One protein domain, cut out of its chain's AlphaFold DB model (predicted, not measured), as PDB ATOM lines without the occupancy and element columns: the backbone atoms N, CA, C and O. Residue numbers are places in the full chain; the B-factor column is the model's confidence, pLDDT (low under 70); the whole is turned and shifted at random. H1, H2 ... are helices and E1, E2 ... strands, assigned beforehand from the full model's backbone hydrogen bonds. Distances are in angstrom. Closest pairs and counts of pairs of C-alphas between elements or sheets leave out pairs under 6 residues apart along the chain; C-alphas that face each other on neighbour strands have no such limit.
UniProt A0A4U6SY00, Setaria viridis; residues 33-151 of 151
ATOM      1  N   CYS A  33      23.494 -41.480 -18.606       75.69
ATOM      2  CA  CYS A  33      24.532 -42.283 -17.955       75.69
ATOM      3  C   CYS A  33      24.715 -41.899 -16.481       75.69
ATOM      4  O   CYS A  33      24.950 -42.757 -15.629       75.69
ATOM      5  N   LEU A  34      24.545 -40.611 -16.171       77.19
ATOM      6  CA  LEU A  34      24.605 -40.105 -14.807       77.19
ATOM      7  C   LEU A  34      23.426 -40.597 -13.954       77.19
ATOM      8  O   LEU A  34      23.581 -40.870 -12.767       77.19
ATOM      9  N   LEU A  35      22.241 -40.710 -14.553       78.19
ATOM     10  CA  LEU A  35      21.027 -41.163 -13.870       78.19
ATOM     11  C   LEU A  35      20.897 -42.691 -13.830       78.19
ATOM     12  O   LEU A  35      20.235 -43.227 -12.940       78.19
ATOM     13  N   SER A  36      21.467 -43.393 -14.810       72.69
ATOM     14  CA  SER A  36      21.355 -44.845 -14.959       72.69
ATOM     15  C   SER A  36      22.412 -45.602 -14.166       72.69
ATOM     16  O   SER A  36      22.268 -46.808 -13.973       72.69
ATOM     17  N   GLY A  37      23.466 -44.917 -13.711       69.06
ATOM     18  CA  GLY A  37      24.490 -45.491 -12.849       69.06
ATOM     19  C   GLY A  37      23.874 -46.029 -11.559       69.06
ATOM     20  O   GLY A  37      23.522 -45.271 -10.657       69.06
ATOM     21  N   THR A  38      23.765 -47.353 -11.452       59.72
ATOM     22  CA  THR A  38      23.269 -48.069 -10.264       59.72
ATOM     23  C   THR A  38      24.151 -47.880  -9.028       59.72
ATOM     24  O   THR A  38      23.747 -48.266  -7.936       59.72
ATOM     25  N   SER A  39      25.326 -47.264  -9.183       65.19
ATOM     26  CA  SER A  39      26.334 -47.100  -8.141       65.19
ATOM     27  C   SER A  39      26.448 -45.692  -7.558       65.19
ATOM     28  O   SER A  39      27.313 -45.517  -6.711       65.19
ATOM     29  N   VAL A  40      25.657 -44.690  -7.982       74.62
ATOM     30  CA  VAL A  40      25.778 -43.334  -7.401       74.62
ATOM     31  C   VAL A  40      25.262 -43.364  -5.956       74.62
ATOM     32  O   VAL A  40      24.052 -43.534  -5.756       74.62
ATOM     33  N   PRO A  41      26.129 -43.216  -4.938       87.88
ATOM     34  CA  PRO A  41      25.696 -43.181  -3.551       87.88
ATOM     35  C   PRO A  41      24.789 -41.975  -3.302       87.88
ATOM     36  O   PRO A  41      24.919 -40.923  -3.930       87.88
ATOM     37  N   THR A  42      23.849 -42.119  -2.376       93.12
ATOM     38  CA  THR A  42      23.068 -40.977  -1.897       93.12
ATOM     39  C   THR A  42      23.995 -39.983  -1.202       93.12
ATOM     40  O   THR A  42      24.857 -40.385  -0.425       93.12
ATOM     41  N   GLY A  43      23.812 -38.692  -1.478       92.44
ATOM     42  CA  GLY A  43      24.675 -37.618  -0.979       92.44
ATOM     43  C   GLY A  43      25.770 -37.179  -1.955       92.44
ATOM     44  O   GLY A  43      26.235 -36.047  -1.840       92.44
ATOM     45  N   GLU A  44      26.121 -37.994  -2.956       92.38
ATOM     46  CA  GLU A  44      27.055 -37.578  -4.007       92.38
ATOM     47  C   GLU A  44      26.409 -36.575  -4.965       92.38
ATOM     48  O   GLU A  44      25.238 -36.713  -5.350       92.38
ATOM     49  N   PHE A  45      27.183 -35.562  -5.362       92.75
ATOM     50  CA  PHE A  45      26.698 -34.479  -6.208       92.75
ATOM     51  C   PHE A  45      27.654 -34.088  -7.324       92.75
ATOM     52  O   PHE A  45      28.857 -34.323  -7.288       92.75
ATOM     53  N   LEU A  46      27.081 -33.407  -8.310       92.31
ATOM     54  CA  LEU A  46      27.793 -32.745  -9.389       92.31
ATOM     55  C   LEU A  46      27.380 -31.283  -9.460       92.31
ATOM     56  O   LEU A  46      26.238 -30.921  -9.164       92.31
ATOM     57  N   LEU A  47      28.320 -30.453  -9.894       93.62
ATOM     58  CA  LEU A  47      28.094 -29.037 -10.126       93.62
ATOM     59  C   LEU A  47      27.900 -28.773 -11.614       93.62
ATOM     60  O   LEU A  47      28.644 -29.292 -12.447       93.62
ATOM     61  N   SER A  48      26.952 -27.900 -11.943       93.94
ATOM     62  CA  SER A  48      26.888 -27.299 -13.271       93.94
ATOM     63  C   SER A  48      28.134 -26.448 -13.549       93.94
ATOM     64  O   SER A  48      28.900 -26.079 -12.644       93.94
ATOM     65  N   CYS A  49      28.292 -26.058 -14.815       93.94
ATOM     66  CA  CYS A  49      29.128 -24.910 -15.139       93.94
ATOM     67  C   CYS A  49      28.615 -23.668 -14.386       93.94
ATOM     68  O   CYS A  49      27.402 -23.550 -14.165       93.94
ATOM     69  N   PRO A  50      29.511 -22.756 -13.975       95.56
ATOM     70  CA  PRO A  50      29.093 -21.504 -13.368       95.56
ATOM     71  C   PRO A  50      28.336 -20.646 -14.387       95.56
ATOM     72  O   PRO A  50      28.666 -20.638 -15.574       95.56
ATOM     73  N   PHE A  51      27.344 -19.901 -13.915       95.62
ATOM     74  CA  PHE A  51      26.603 -18.924 -14.711       95.62
ATOM     75  C   PHE A  51      26.343 -17.659 -13.894       95.62
ATOM     76  O   PHE A  51      26.338 -17.699 -12.664       95.62
ATOM     77  N   THR A  52      26.127 -16.533 -14.573       95.19
ATOM     78  CA  THR A  52      26.000 -15.224 -13.922       95.19
ATOM     79  C   THR A  52      24.636 -14.613 -14.198       95.19
ATOM     80  O   THR A  52      24.247 -14.454 -15.352       95.19
ATOM     81  N   ILE A  53      23.917 -14.240 -13.137       93.94
ATOM     82  CA  ILE A  53      22.640 -13.515 -13.211       93.94
ATOM     83  C   ILE A  53      22.637 -12.472 -12.098       93.94
ATOM     84  O   ILE A  53      22.966 -12.782 -10.954       93.94
ATOM     85  N   GLY A  54      22.275 -11.231 -12.435       92.06
ATOM     86  CA  GLY A  54      22.210 -10.136 -11.463       92.06
ATOM     87  C   GLY A  54      23.549  -9.779 -10.825       92.06
ATOM     88  O   GLY A  54      23.565  -9.320  -9.693       92.06
ATOM     89  N   GLY A  55      24.659 -10.015 -11.531       92.19
ATOM     90  CA  GLY A  55      26.009  -9.763 -11.021       92.19
ATOM     91  C   GLY A  55      26.547 -10.840 -10.077       92.19
ATOM     92  O   GLY A  55      27.687 -10.722  -9.647       92.19
ATOM     93  N   HIS A  56      25.774 -11.894  -9.808       93.62
ATOM     94  CA  HIS A  56      26.164 -12.981  -8.916       93.62
ATOM     95  C   HIS A  56      26.498 -14.253  -9.685       93.62
ATOM     96  O   HIS A  56      25.839 -14.563 -10.686       93.62
ATOM     97  N   ARG A  57      27.509 -14.987  -9.211       95.38
ATOM     98  CA  ARG A  57      27.912 -16.275  -9.791       95.38
ATOM     99  C   ARG A  57      27.159 -17.414  -9.114       95.38
ATOM    100  O   ARG A  57      27.189 -17.566  -7.897       95.38
ATOM    101  N   TRP A  58      26.516 -18.243  -9.919       96.00
ATOM    102  CA  TRP A  58      25.658 -19.331  -9.473       96.00
ATOM    103  C   TRP A  58      26.119 -20.667 -10.042       96.00
ATOM    104  O   TRP A  58      26.715 -20.731 -11.122       96.00
ATOM    105  N   ARG A  59      25.777 -21.748  -9.341       96.69
ATOM    106  CA  ARG A  59      25.847 -23.123  -9.847       96.69
ATOM    107  C   ARG A  59      24.608 -23.903  -9.443       96.69
ATOM    108  O   ARG A  59      24.019 -23.641  -8.397       96.69
ATOM    109  N   ILE A  60      24.236 -24.889 -10.247       96.06
ATOM    110  CA  ILE A  60      23.252 -25.896  -9.856       96.06
ATOM    111  C   ILE A  60      24.000 -27.102  -9.294       96.06
ATOM    112  O   ILE A  60      24.911 -27.633  -9.929       96.06
ATOM    113  N   VAL A  61      23.594 -27.535  -8.106       95.75
ATOM    114  CA  VAL A  61      24.058 -28.749  -7.438       95.75
ATOM    115  C   VAL A  61      23.043 -29.847  -7.707       95.75
ATOM    116  O   VAL A  61      21.865 -29.723  -7.355       95.75
ATOM    117  N   THR A  62      23.491 -30.908  -8.365       93.56
ATOM    118  CA  THR A  62      22.654 -32.046  -8.747       93.56
ATOM    119  C   THR A  62      23.073 -33.268  -7.957       93.56
ATOM    120  O   THR A  62      24.224 -33.675  -8.054       93.56
ATOM    121  N   TYR A  63      22.131 -33.877  -7.240       94.06
ATOM    122  CA  TYR A  63      22.324 -35.150  -6.548       94.06
ATOM    123  C   TYR A  63      21.545 -36.235  -7.301       94.06
ATOM    124  O   TYR A  63      20.317 -36.299  -7.163       94.06
ATOM    125  N   PRO A  64      22.201 -37.077  -8.120       92.12
ATOM    126  CA  PRO A  64      21.506 -38.044  -8.973       92.12
ATOM    127  C   PRO A  64      20.717 -39.103  -8.188       92.12
ATOM    128  O   PRO A  64      19.723 -39.625  -8.692       92.12
ATOM    129  N   ASN A  65      21.141 -39.419  -6.958       93.00
ATOM    130  CA  ASN A  65      20.487 -40.380  -6.062       93.00
ATOM    131  C   ASN A  65      20.083 -39.756  -4.711       93.00
ATOM    132  O   ASN A  65      20.168 -40.395  -3.660       93.00
ATOM    133  N   GLY A  66      19.635 -38.504  -4.746       94.38
ATOM    134  CA  GLY A  66      19.159 -37.796  -3.567       94.38
ATOM    135  C   GLY A  66      20.291 -37.183  -2.746       94.38
ATOM    136  O   GLY A  66      21.399 -37.711  -2.692       94.38
ATOM    137  N   ASN A  67      20.009 -36.061  -2.084       96.38
ATOM    138  CA  ASN A  67      20.954 -35.402  -1.178       96.38
ATOM    139  C   ASN A  67      20.874 -35.913   0.274       96.38
ATOM    140  O   ASN A  67      21.757 -35.617   1.070       96.38
ATOM    141  N   THR A  68      19.810 -36.637   0.627       96.25
ATOM    142  CA  THR A  68      19.623 -37.277   1.938       96.25
ATOM    143  C   THR A  68      19.099 -38.703   1.756       96.25
ATOM    144  O   THR A  68      18.520 -38.994   0.701       96.25
ATOM    145  N   PRO A  69      19.237 -39.589   2.760       95.38
ATOM    146  CA  PRO A  69      18.707 -40.955   2.700       95.38
ATOM    147  C   PRO A  69      17.217 -41.020   2.338       95.38
ATOM    148  O   PRO A  69      16.800 -41.852   1.535       95.38
ATOM    149  N   GLU A  70      16.405 -40.091   2.842       96.88
ATOM    150  CA  GLU A  70      14.959 -40.036   2.584       96.88
ATOM    151  C   GLU A  70      14.633 -39.632   1.141       96.88
ATOM    152  O   GLU A  70      13.499 -39.822   0.682       96.88
ATOM    153  N   ALA A  71      15.596 -39.023   0.449       96.38
ATOM    154  CA  ALA A  71      15.529 -38.629  -0.950       96.38
ATOM    155  C   ALA A  71      16.172 -39.657  -1.897       96.38
ATOM    156  O   ALA A  71      16.195 -39.419  -3.105       96.38
ATOM    157  N   ALA A  72      16.648 -40.803  -1.397       93.31
ATOM    158  CA  ALA A  72      17.146 -41.881  -2.245       93.31
ATOM    159  C   ALA A  72      16.105 -42.279  -3.312       93.31
ATOM    160  O   ALA A  72      14.897 -42.326  -3.061       93.31
ATOM    161  N   GLY A  73      16.567 -42.520  -4.542       90.94
ATOM    162  CA  GLY A  73      15.694 -42.776  -5.697       90.94
ATOM    163  C   GLY A  73      15.095 -41.523  -6.359       90.94
ATOM    164  O   GLY A  73      14.455 -41.636  -7.411       90.94
ATOM    165  N   TYR A  74      15.326 -40.333  -5.805       93.00
ATOM    166  CA  TYR A  74      15.023 -39.053  -6.442       93.00
ATOM    167  C   TYR A  74      16.300 -38.406  -6.975       93.00
ATOM    168  O   TYR A  74      17.395 -38.654  -6.483       93.00
ATOM    169  N   VAL A  75      16.143 -37.542  -7.969       92.38
ATOM    170  CA  VAL A  75      17.127 -36.509  -8.278       92.38
ATOM    171  C   VAL A  75      16.818 -35.316  -7.380       92.38
ATOM    172  O   VAL A  75      15.659 -34.890  -7.303       92.38
ATOM    173  N   SER A  76      17.830 -34.778  -6.701       94.94
ATOM    174  CA  SER A  76      17.732 -33.496  -5.993       94.94
ATOM    175  C   SER A  76      18.428 -32.406  -6.801       94.94
ATOM    176  O   SER A  76      19.517 -32.634  -7.327       94.94
ATOM    177  N   LEU A  77      17.826 -31.218  -6.858       95.12
ATOM    178  CA  LEU A  77      18.412 -30.032  -7.487       95.12
ATOM    179  C   LEU A  77      18.444 -28.881  -6.492       95.12
ATOM    180  O   LEU A  77      17.429 -28.588  -5.851       95.12
ATOM    181  N   ARG A  78      19.594 -28.217  -6.381       95.50
ATOM    182  CA  ARG A  78      19.773 -27.027  -5.544       95.50
ATOM    183  C   ARG A  78      20.500 -25.934  -6.316       95.50
ATOM    184  O   ARG A  78      21.353 -26.221  -7.144       95.50
ATOM    185  N   LEU A  79      20.153 -24.683  -6.056       96.31
ATOM    186  CA  LEU A  79      20.882 -23.508  -6.507       96.31
ATOM    187  C   LEU A  79      21.898 -23.133  -5.428       96.31
ATOM    188  O   LEU A  79      21.523 -23.009  -4.260       96.31
ATOM    189  N   ARG A  80      23.151 -22.938  -5.832       96.19
ATOM    190  CA  ARG A  80      24.258 -22.512  -4.979       96.19
ATOM    191  C   ARG A  80      24.747 -21.128  -5.387       96.19
ATOM    192  O   ARG A  80      24.994 -20.898  -6.574       96.19
ATOM    193  N   LEU A  81      24.936 -20.251  -4.403       95.88
ATOM    194  CA  LEU A  81      25.688 -19.009  -4.578       95.88
ATOM    195  C   LEU A  81      27.191 -19.327  -4.556       95.88
ATOM    196  O   LEU A  81      27.746 -19.672  -3.511       95.88
ATOM    197  N   ASP A  82      27.834 -19.258  -5.720       95.25
ATOM    198  CA  ASP A  82      29.233 -19.639  -5.933       95.25
ATOM    199  C   ASP A  82      30.160 -18.423  -5.800       95.25
ATOM    200  O   ASP A  82      30.870 -18.037  -6.729       95.25
ATOM    201  N   GLU A  83      30.127 -17.781  -4.639       93.19
ATOM    202  CA  GLU A  83      30.973 -16.633  -4.296       93.19
ATOM    203  C   GLU A  83      31.792 -16.949  -3.047       93.19
ATOM    204  O   GLU A  83      31.313 -17.647  -2.151       93.19
ATOM    205  N   ASP A  84      33.022 -16.435  -2.983       88.75
ATOM    206  CA  ASP A  84      33.925 -16.678  -1.851       88.75
ATOM    207  C   ASP A  84      33.510 -15.865  -0.616       88.75
ATOM    208  O   ASP A  84      33.559 -16.356   0.514       88.75
ATOM    209  N   VAL A  85      33.043 -14.630  -0.832       88.75
ATOM    210  CA  VAL A  85      32.604 -13.702   0.217       88.75
ATOM    211  C   VAL A  85      31.266 -13.087  -0.167       88.75
ATOM    212  O   VAL A  85      31.145 -12.443  -1.205       88.75
ATOM    213  N   VAL A  86      30.275 -13.220   0.717       88.31
ATOM    214  CA  VAL A  86      28.952 -12.604   0.561       88.31
ATOM    215  C   VAL A  86      28.883 -11.368   1.452       88.31
ATOM    216  O   VAL A  86      28.562 -11.449   2.634       88.31
ATOM    217  N   ALA A  87      29.231 -10.206   0.894       87.31
ATOM    218  CA  ALA A  87      29.281  -8.948   1.648       87.31
ATOM    219  C   ALA A  87      27.888  -8.394   2.001       87.31
ATOM    220  O   ALA A  87      27.735  -7.657   2.976       87.31
ATOM    221  N   LYS A  88      26.870  -8.714   1.194       92.38
ATOM    222  CA  LYS A  88      25.474  -8.305   1.397       92.38
ATOM    223  C   LYS A  88      24.547  -9.480   1.081       92.38
ATOM    224  O   LYS A  88      24.849 -10.219   0.146       92.38
ATOM    225  N   PRO A  89      23.421  -9.636   1.801       94.44
ATOM    226  CA  PRO A  89      22.438 -10.662   1.480       94.44
ATOM    227  C   PRO A  89      21.935 -10.542   0.040       94.44
ATOM    228  O   PRO A  89      21.577  -9.451  -0.410       94.44
ATOM    229  N   VAL A  90      21.863 -11.673  -0.658       94.38
ATOM    230  CA  VAL A  90      21.407 -11.751  -2.049       94.38
ATOM    231  C   VAL A  90      20.031 -12.399  -2.077       94.38
ATOM    232  O   VAL A  90      19.894 -13.589  -1.802       94.38
ATOM    233  N   THR A  91      18.999 -11.623  -2.406       95.06
ATOM    234  CA  THR A  91      17.626 -12.130  -2.518       95.06
ATOM    235  C   THR A  91      17.270 -12.380  -3.974       95.06
ATOM    236  O   THR A  91      17.334 -11.472  -4.801       95.06
ATOM    237  N   VAL A  92      16.840 -13.603  -4.278       94.06
ATOM    238  CA  VAL A  92      16.462 -14.030  -5.627       94.06
ATOM    239  C   VAL A  92      15.073 -14.646  -5.636       94.06
ATOM    240  O   VAL A  92      14.649 -15.291  -4.677       94.06
ATOM    241  N   GLN A  93      14.372 -14.480  -6.753       94.44
ATOM    242  CA  GLN A  93      13.182 -15.256  -7.069       94.44
ATOM    243  C   GLN A  93      13.570 -16.321  -8.093       94.44
ATOM    244  O   GLN A  93      13.905 -15.987  -9.226       94.44
ATOM    245  N   MET A  94      13.516 -17.591  -7.702       93.31
ATOM    246  CA  MET A  94      13.923 -18.712  -8.546       93.31
ATOM    247  C   MET A  94      12.775 -19.690  -8.803       93.31
ATOM    248  O   MET A  94      11.793 -19.748  -8.058       93.31
ATOM    249  N   GLN A  95      12.919 -20.475  -9.861       94.81
ATOM    250  CA  GLN A  95      12.012 -21.548 -10.241       94.81
ATOM    251  C   GLN A  95      12.817 -22.574 -11.032       94.81
ATOM    252  O   GLN A  95      13.587 -22.186 -11.905       94.81
ATOM    253  N   PHE A  96      12.630 -23.858 -10.744       92.81
ATOM    254  CA  PHE A  96      13.156 -24.913 -11.602       92.81
ATOM    255  C   PHE A  96      12.064 -25.362 -12.563       92.81
ATOM    256  O   PHE A  96      10.874 -25.341 -12.230       92.81
ATOM    257  N   SER A  97      12.458 -25.793 -13.753       89.44
ATOM    258  CA  SER A  97      11.536 -26.385 -14.709       89.44
ATOM    259  C   SER A  97      12.106 -27.682 -15.264       89.44
ATOM    260  O   SER A  97      13.316 -27.846 -15.377       89.44
ATOM    261  N   VAL A  98      11.233 -28.647 -15.548       86.56
ATOM    262  CA  VAL A  98      11.609 -29.830 -16.326       86.56
ATOM    263  C   VAL A  98      11.058 -29.647 -17.724       86.56
ATOM    264  O   VAL A  98       9.838 -29.652 -17.917       86.56
ATOM    265  N   MET A  99      11.943 -29.508 -18.704       79.94
ATOM    266  CA  MET A  99      11.547 -29.629 -20.100       79.94
ATOM    267  C   MET A  99      11.340 -31.100 -20.451       79.94
ATOM    268  O   MET A  99      12.259 -31.905 -20.363       79.94
ATOM    269  N   VAL A 100      10.117 -31.445 -20.854       74.69
ATOM    270  CA  VAL A 100       9.789 -32.764 -21.395       74.69
ATOM    271  C   VAL A 100       9.640 -32.644 -22.902       74.69
ATOM    272  O   VAL A 100       8.797 -31.889 -23.401       74.69
ATOM    273  N   GLU A 101      10.437 -33.426 -23.622       68.94
ATOM    274  CA  GLU A 101      10.354 -33.555 -25.068       68.94
ATOM    275  C   GLU A 101       9.657 -34.869 -25.429       68.94
ATOM    276  O   GLU A 101      10.127 -35.960 -25.103       68.94
ATOM    277  N   LYS A 102       8.495 -34.775 -26.084       63.97
ATOM    278  CA  LYS A 102       7.813 -35.947 -26.643       63.97
ATOM    279  C   LYS A 102       8.096 -36.020 -28.130       63.97
ATOM    280  O   LYS A 102       7.680 -35.144 -28.888       63.97
ATOM    281  N   ARG A 103       8.732 -37.107 -28.555       59.19
ATOM    282  CA  ARG A 103       8.844 -37.435 -29.972       59.19
ATOM    283  C   ARG A 103       7.520 -38.055 -30.419       59.19
ATOM    284  O   ARG A 103       7.200 -39.174 -30.029       59.19
ATOM    285  N   ALA A 104       6.722 -37.312 -31.183       58.16
ATOM    286  CA  ALA A 104       5.571 -37.900 -31.856       58.16
ATOM    287  C   ALA A 104       6.082 -38.895 -32.909       58.16
ATOM    288  O   ALA A 104       6.992 -38.577 -33.680       58.16
ATOM    289  N   LEU A 105       5.513 -40.103 -32.926       51.62
ATOM    290  CA  LEU A 105       5.633 -40.988 -34.081       51.62
ATOM    291  C   LEU A 105       5.086 -40.202 -35.284       51.62
ATOM    292  O   LEU A 105       4.048 -39.559 -35.153       51.62
ATOM    293  N   PHE A 106       5.817 -40.209 -36.403       54.59
ATOM    294  CA  PHE A 106       5.568 -39.403 -37.613       54.59
ATOM    295  C   PHE A 106       6.033 -37.929 -37.555       54.59
ATOM    296  O   PHE A 106       5.240 -37.016 -37.733       54.59
ATOM    297  N   PHE A 107       7.334 -37.717 -37.307       59.81
ATOM    298  CA  PHE A 107       8.251 -36.650 -37.787       59.81
ATOM    299  C   PHE A 107       7.806 -35.176 -38.022       59.81
ATOM    300  O   PHE A 107       8.640 -34.407 -38.486       59.81
ATOM    301  N   LEU A 108       6.596 -34.712 -37.689       57.62
ATOM    302  CA  LEU A 108       6.128 -33.374 -38.103       57.62
ATOM    303  C   LEU A 108       6.035 -32.306 -37.002       57.62
ATOM    304  O   LEU A 108       5.812 -31.141 -37.319       57.62
ATOM    305  N   SER A 109       6.215 -32.627 -35.717       60.19
ATOM    306  CA  SER A 109       6.231 -31.582 -34.678       60.19
ATOM    307  C   SER A 109       6.880 -32.049 -33.379       60.19
ATOM    308  O   SER A 109       6.448 -33.027 -32.767       60.19
ATOM    309  N   TRP A 110       7.894 -31.311 -32.926       55.78
ATOM    310  CA  TRP A 110       8.394 -31.398 -31.558       55.78
ATOM    311  C   TRP A 110       7.545 -30.508 -30.656       55.78
ATOM    312  O   TRP A 110       7.474 -29.295 -30.844       55.78
ATOM    313  N   LYS A 111       6.906 -31.112 -29.651       66.62
ATOM    314  CA  LYS A 111       6.218 -30.370 -28.592       66.62
ATOM    315  C   LYS A 111       7.075 -30.415 -27.336       66.62
ATOM    316  O   LYS A 111       7.157 -31.453 -26.680       66.62
ATOM    317  N   LYS A 112       7.691 -29.278 -27.007       72.19
ATOM    318  CA  LYS A 112       8.352 -29.058 -25.719       72.19
ATOM    319  C   LYS A 112       7.311 -28.593 -24.711       72.19
ATOM    320  O   LYS A 112       6.537 -27.677 -24.994       72.19
ATOM    321  N   LYS A 113       7.276 -29.228 -23.544       79.56
ATOM    322  CA  LYS A 113       6.449 -28.782 -22.420       79.56
ATOM    323  C   LYS A 113       7.340 -28.588 -21.205       79.56
ATOM    324  O   LYS A 113       7.925 -29.553 -20.725       79.56
ATOM    325  N   ALA A 114       7.402 -27.359 -20.706       82.50
ATOM    326  CA  ALA A 114       7.999 -27.075 -19.411       82.50
ATOM    327  C   ALA A 114       7.005 -27.439 -18.301       82.50
ATOM    328  O   ALA A 114       5.831 -27.060 -18.353       82.50
ATOM    329  N   ILE A 115       7.472 -28.191 -17.309       84.56
ATOM    330  CA  ILE A 115       6.749 -28.469 -16.068       84.56
ATOM    331  C   ILE A 115       7.468 -27.692 -14.963       84.56
ATOM    332  O   ILE A 115       8.529 -28.130 -14.513       84.56
ATOM    333  N   PRO A 116       6.958 -26.513 -14.573       88.69
ATOM    334  CA  PRO A 116       7.621 -25.671 -13.592       88.69
ATOM    335  C   PRO A 116       7.324 -26.112 -12.153       88.69
ATOM    336  O   PRO A 116       6.226 -26.582 -11.849       88.69
ATOM    337  N   THR A 117       8.273 -25.883 -11.246       91.44
ATOM    338  CA  THR A 117       8.022 -25.896  -9.799       91.44
ATOM    339  C   THR A 117       7.300 -24.622  -9.367       91.44
ATOM    340  O   THR A 117       7.106 -23.696 -10.153       91.44
ATOM    341  N   ASN A 118       6.938 -24.517  -8.090       91.00
ATOM    342  CA  ASN A 118       6.541 -23.225  -7.539       91.00
ATOM    343  C   ASN A 118       7.731 -22.257  -7.564       91.00
ATOM    344  O   ASN A 118       8.879 -22.665  -7.380       91.00
ATOM    345  N   LYS A 119       7.447 -20.970  -7.783       92.25
ATOM    346  CA  LYS A 119       8.453 -19.922  -7.600       92.25
ATOM    347  C   LYS A 119       8.782 -19.816  -6.113       92.25
ATOM    348  O   LYS A 119       7.874 -19.825  -5.284       92.25
ATOM    349  N   ALA A 120      10.058 -19.674  -5.796       91.94
ATOM    350  CA  ALA A 120      10.545 -19.469  -4.441       91.94
ATOM    351  C   ALA A 120      11.306 -18.144  -4.371       91.94
ATOM    352  O   ALA A 120      12.055 -17.816  -5.289       91.94
ATOM    353  N   VAL A 121      11.114 -17.389  -3.290       94.88
ATOM    354  CA  VAL A 121      11.945 -16.225  -2.962       94.88
ATOM    355  C   VAL A 121      12.894 -16.654  -1.858       94.88
ATOM    356  O   VAL A 121      12.434 -17.078  -0.800       94.88
ATOM    357  N   ILE A 122      14.195 -16.591  -2.123       94.12
ATOM    358  CA  ILE A 122      15.235 -17.047  -1.202       94.12
ATOM    359  C   ILE A 122      16.266 -15.944  -1.020       94.12
ATOM    360  O   ILE A 122      16.628 -15.268  -1.980       94.12
ATOM    361  N   THR A 123      16.764 -15.808   0.204       96.00
ATOM    362  CA  THR A 123      17.863 -14.911   0.547       96.00
ATOM    363  C   THR A 123      19.084 -15.732   0.938       96.00
ATOM    364  O   THR A 123      19.027 -16.529   1.873       96.00
ATOM    365  N   PHE A 124      20.187 -15.532   0.224       93.56
ATOM    366  CA  PHE A 124      21.484 -16.131   0.510       93.56
ATOM    367  C   PHE A 124      22.308 -15.150   1.343       93.56
ATOM    368  O   PHE A 124      22.496 -13.999   0.948       93.56
ATOM    369  N   THR A 125      22.777 -15.593   2.507       91.81
ATOM    370  CA  THR A 125      23.546 -14.766   3.453       91.81
ATOM    371  C   THR A 125      24.983 -15.238   3.634       91.81
ATOM    372  O   THR A 125      25.799 -14.491   4.163       91.81
ATOM    373  N   THR A 126      25.306 -16.456   3.198       90.00
ATOM    374  CA  THR A 126      26.630 -17.064   3.348       90.00
ATOM    375  C   THR A 126      27.133 -17.597   2.014       90.00
ATOM    376  O   THR A 126      26.342 -17.961   1.138       90.00
ATOM    377  N   SER A 127      28.457 -17.667   1.868       85.06
ATOM    378  CA  SER A 127      29.092 -18.306   0.716       85.06
ATOM    379  C   SER A 127      28.701 -19.780   0.633       85.06
ATOM    380  O   SER A 127      28.470 -20.436   1.652       85.06
ATOM    381  N   GLN A 128      28.580 -20.288  -0.597       84.25
ATOM    382  CA  GLN A 128      28.251 -21.686  -0.895       84.25
ATOM    383  C   GLN A 128      26.917 -22.178  -0.292       84.25
ATOM    384  O   GLN A 128      26.655 -23.380  -0.290       84.25
ATOM    385  N   ALA A 129      26.049 -21.277   0.185       88.88
ATOM    386  CA  ALA A 129      24.709 -21.643   0.625       88.88
ATOM    387  C   ALA A 129      23.902 -22.238  -0.534       88.88
ATOM    388  O   ALA A 129      23.979 -21.771  -1.674       88.88
ATOM    389  N   GLU A 130      23.096 -23.250  -0.214       92.75
ATOM    390  CA  GLU A 130      22.300 -23.998  -1.178       92.75
ATOM    391  C   GLU A 130      20.828 -24.047  -0.801       92.75
ATOM    392  O   GLU A 130      20.455 -24.324   0.339       92.75
ATOM    393  N   THR A 131      19.971 -23.893  -1.800       94.62
ATOM    394  CA  THR A 131      18.520 -24.003  -1.637       94.62
ATOM    395  C   THR A 131      17.902 -24.720  -2.824       94.62
ATOM    396  O   THR A 131      18.388 -24.614  -3.945       94.62
ATOM    397  N   GLY A 132      16.828 -25.468  -2.608       94.94
ATOM    398  CA  GLY A 132      16.170 -26.195  -3.685       94.94
ATOM    399  C   GLY A 132      15.357 -27.373  -3.186       94.94
ATOM    400  O   GLY A 132      14.793 -27.344  -2.094       94.94
ATOM    401  N   TYR A 133      15.295 -28.418  -4.003       95.25
ATOM    402  CA  TYR A 133      14.385 -29.538  -3.824       95.25
ATOM    403  C   TYR A 133      15.153 -30.830  -3.568       95.25
ATOM    404  O   TYR A 133      15.812 -31.360  -4.462       95.25
ATOM    405  N   SER A 134      14.997 -31.388  -2.365       95.88
ATOM    406  CA  SER A 134      15.527 -32.718  -2.039       95.88
ATOM    407  C   SER A 134      14.833 -33.821  -2.853       95.88
ATOM    408  O   SER A 134      15.473 -34.768  -3.286       95.88
ATOM    409  N   LYS A 135      13.533 -33.680  -3.139       95.56
ATOM    410  CA  LYS A 135      12.754 -34.606  -3.981       95.56
ATOM    411  C   LYS A 135      12.243 -33.887  -5.228       95.56
ATOM    412  O   LYS A 135      11.040 -33.690  -5.369       95.56
ATOM    413  N   PHE A 136      13.152 -33.437  -6.097       93.62
ATOM    414  CA  PHE A 136      12.787 -32.668  -7.294       93.62
ATOM    415  C   PHE A 136      11.997 -33.520  -8.292       93.62
ATOM    416  O   PHE A 136      10.883 -33.172  -8.676       93.62
ATOM    417  N   ALA A 137      12.555 -34.667  -8.677       90.88
ATOM    418  CA  ALA A 137      11.900 -35.613  -9.567       90.88
ATOM    419  C   ALA A 137      12.355 -37.035  -9.248       90.88
ATOM    420  O   ALA A 137      13.489 -37.262  -8.833       90.88
ATOM    421  N   LYS A 138      11.478 -38.019  -9.450       90.94
ATOM    422  CA  LYS A 138      11.869 -39.425  -9.335       90.94
ATOM    423  C   LYS A 138      12.906 -39.764 -10.405       90.94
ATOM    424  O   LYS A 138      12.666 -39.500 -11.587       90.94
ATOM    425  N   ARG A 139      14.008 -40.414 -10.018       88.00
ATOM    426  CA  ARG A 139      15.083 -40.797 -10.948       88.00
ATOM    427  C   ARG A 139      14.568 -41.696 -12.069       88.00
ATOM    428  O   ARG A 139      14.839 -41.446 -13.238       88.00
ATOM    429  N   GLU A 140      13.733 -42.676 -11.724       86.06
ATOM    430  CA  GLU A 140      13.071 -43.572 -12.685       86.06
ATOM    431  C   GLU A 140      12.221 -42.834 -13.729       86.06
ATOM    432  O   GLU A 140      12.137 -43.257 -14.879       86.06
ATOM    433  N   ALA A 141      11.586 -41.723 -13.345       84.00
ATOM    434  CA  ALA A 141      10.778 -40.932 -14.258       84.00
ATOM    435  C   ALA A 141      11.681 -40.125 -15.189       84.00
ATOM    436  O   ALA A 141      11.442 -40.117 -16.392       84.00
ATOM    437  N   MET A 142      12.748 -39.516 -14.660       79.75
ATOM    438  CA  MET A 142      13.717 -38.783 -15.477       79.75
ATOM    439  C   MET A 142      14.401 -39.691 -16.498       79.75
ATOM    440  O   MET A 142      14.533 -39.280 -17.643       79.75
ATOM    441  N   LEU A 143      14.721 -40.943 -16.152       76.00
ATOM    442  CA  LEU A 143      15.284 -41.927 -17.087       76.00
ATOM    443  C   LEU A 143      14.388 -42.208 -18.303       76.00
ATOM    444  O   LEU A 143      14.897 -42.437 -19.395       76.00
ATOM    445  N   LYS A 144      13.061 -42.127 -18.148       69.50
ATOM    446  CA  LYS A 144      12.103 -42.279 -19.263       69.50
ATOM    447  C   LYS A 144      12.110 -41.083 -20.223       69.50
ATOM    448  O   LYS A 144      11.576 -41.190 -21.323       69.50
ATOM    449  N   PHE A 145      12.709 -39.963 -19.814       61.47
ATOM    450  CA  PHE A 145      12.819 -38.719 -20.583       61.47
ATOM    451  C   PHE A 145      14.278 -38.290 -20.830       61.47
ATOM    452  O   PHE A 145      14.509 -37.276 -21.486       61.47
ATOM    453  N   ALA A 146      15.261 -39.054 -20.338       52.34
ATOM    454  CA  ALA A 146      16.676 -38.679 -20.219       52.34
ATOM    455  C   ALA A 146      17.453 -38.608 -21.544       52.34
ATOM    456  O   ALA A 146      18.673 -38.494 -21.551       52.34
ATOM    457  N   SER A 147      16.764 -38.581 -22.680       44.22
ATOM    458  CA  SER A 147      17.351 -38.030 -23.895       44.22
ATOM    459  C   SER A 147      17.328 -36.488 -23.908       44.22
ATOM    460  O   SER A 147      18.144 -35.899 -24.614       44.22
ATOM    461  N   TYR A 148      16.467 -35.818 -23.116       44.47
ATOM    462  CA  TYR A 148      16.254 -34.360 -23.183       44.47
ATOM    463  C   TYR A 148      15.710 -33.766 -21.861       44.47
ATOM    464  O   TYR A 148      14.507 -33.553 -21.732       44.47
ATOM    465  N   VAL A 149      16.566 -33.473 -20.877       39.00
ATOM    466  CA  VAL A 149      16.208 -32.591 -19.743       39.00
ATOM    467  C   VAL A 149      16.992 -31.297 -19.905       39.00
ATOM    468  O   VAL A 149      18.198 -31.351 -20.108       39.00
ATOM    469  N   TYR A 150      16.296 -30.167 -19.848       39.91
ATOM    470  CA  TYR A 150      16.843 -28.812 -19.812       39.91
ATOM    471  C   TYR A 150      16.125 -28.096 -18.657       39.91
ATOM    472  O   TYR A 150      14.907 -28.282 -18.519       39.91
ATOM    473  N   CYS A 151      16.864 -27.379 -17.807       42.00
ATOM    474  CA  CYS A 151      16.322 -26.666 -16.641       42.00
ATOM    475  C   CYS A 151      15.993 -25.203 -16.920       42.00
ATOM    476  O   CYS A 151      16.826 -24.544 -17.566       42.00
TER     477      CYS A 151
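This is residues 33 to 151 of the 151 residues of a protein of Setaria viridis (UniProt A0A4U6SY00). A strongly twisted sheet of four strands, E1, E2, E3 and E8, and a long two-stranded ribbon spread from each other like a loose V, nearest where E7 comes by E3 and E8. In the ribbon E4 runs on into E5 and E6 leads back to E7; its tip, residues 104 to 109, sticks out, while two short helices, H1 and H2, sit together near the other end of E8. The printed part has 119 residues and is mostly strand, with two named helices and eight named strands in the order H1 E1 E2 E3 E4 E5 E6 E7 E8 H2. The large sheet has the order E1 - E2 - E3 - E8; E4 with E7 and E5 with E6 form two more sheets, and all three are antiparallel. The whole is elongated, 55 by 34 by 23 A, and only just compact, close to loose, with a radius of gyration of the C-alphas of 15.9 A.

H1, residues 33 to 36, touches H2, residues 139 to 143; their closest C-alphas, of Leu 35 and Leu 143, are 6.6 A apart. H1 is too short for an O i to N i+4 pair and its one O i to N i+3 pair is not within range, while in H2 every O i to N i+4 pair is within hydrogen-bond range. E1, residues 51 to 53, E2, residues 56 to 63, and E3, residues 74 to 81, form a meander, each strand the antiparallel neighbour of the one before. E1 and E2 are a hairpin, with N 58 and O 51 at 2.8 A; E2 and E3 are another, with N 61 and O 78 at 2.8 A. Residues 46 to 47 pair antiparallel with residues 61 to 62 of E2. E4, residues 90 to 94, runs on into E5, residues 97 to 103, at 29 degrees. E5 and E6, residues 110 to 116, are a hairpin, with N 115 and O 98 at 2.8 A. E7, residues 120 to 124, is the antiparallel neighbour of E4, with N 92 and O 122 at 2.8 A; the closest C-alphas of E3 and E7, of Leu 81 and Phe 124, are 7.2 A apart. E8, residues 130 to 138, is the antiparallel neighbour of E3, with N 79 and O 131 at 2.8 A. H2 only grazes the large sheet with its residues 139 to 142.

H1 begins at C-alpha 33, (24.532, -42.283, -17.955). E2 measures 22.6 A from first to last C-alpha, E3 22.8 A, E5 19.0 A, E6 18.9 A and E8 20.3 A. H2 ends at C-alpha 143, (15.284, -41.927, -17.087).

The C-alphas farthest apart, of Ala 87 and Phe 106, are 55.1 A apart. The printed part has no cut; the link from H1 to E1, 14 residues, is long. The mean pLDDT of the printed part is 84.5, with residues 37 to 39, 101 to 111 and 144 to 151 under 70.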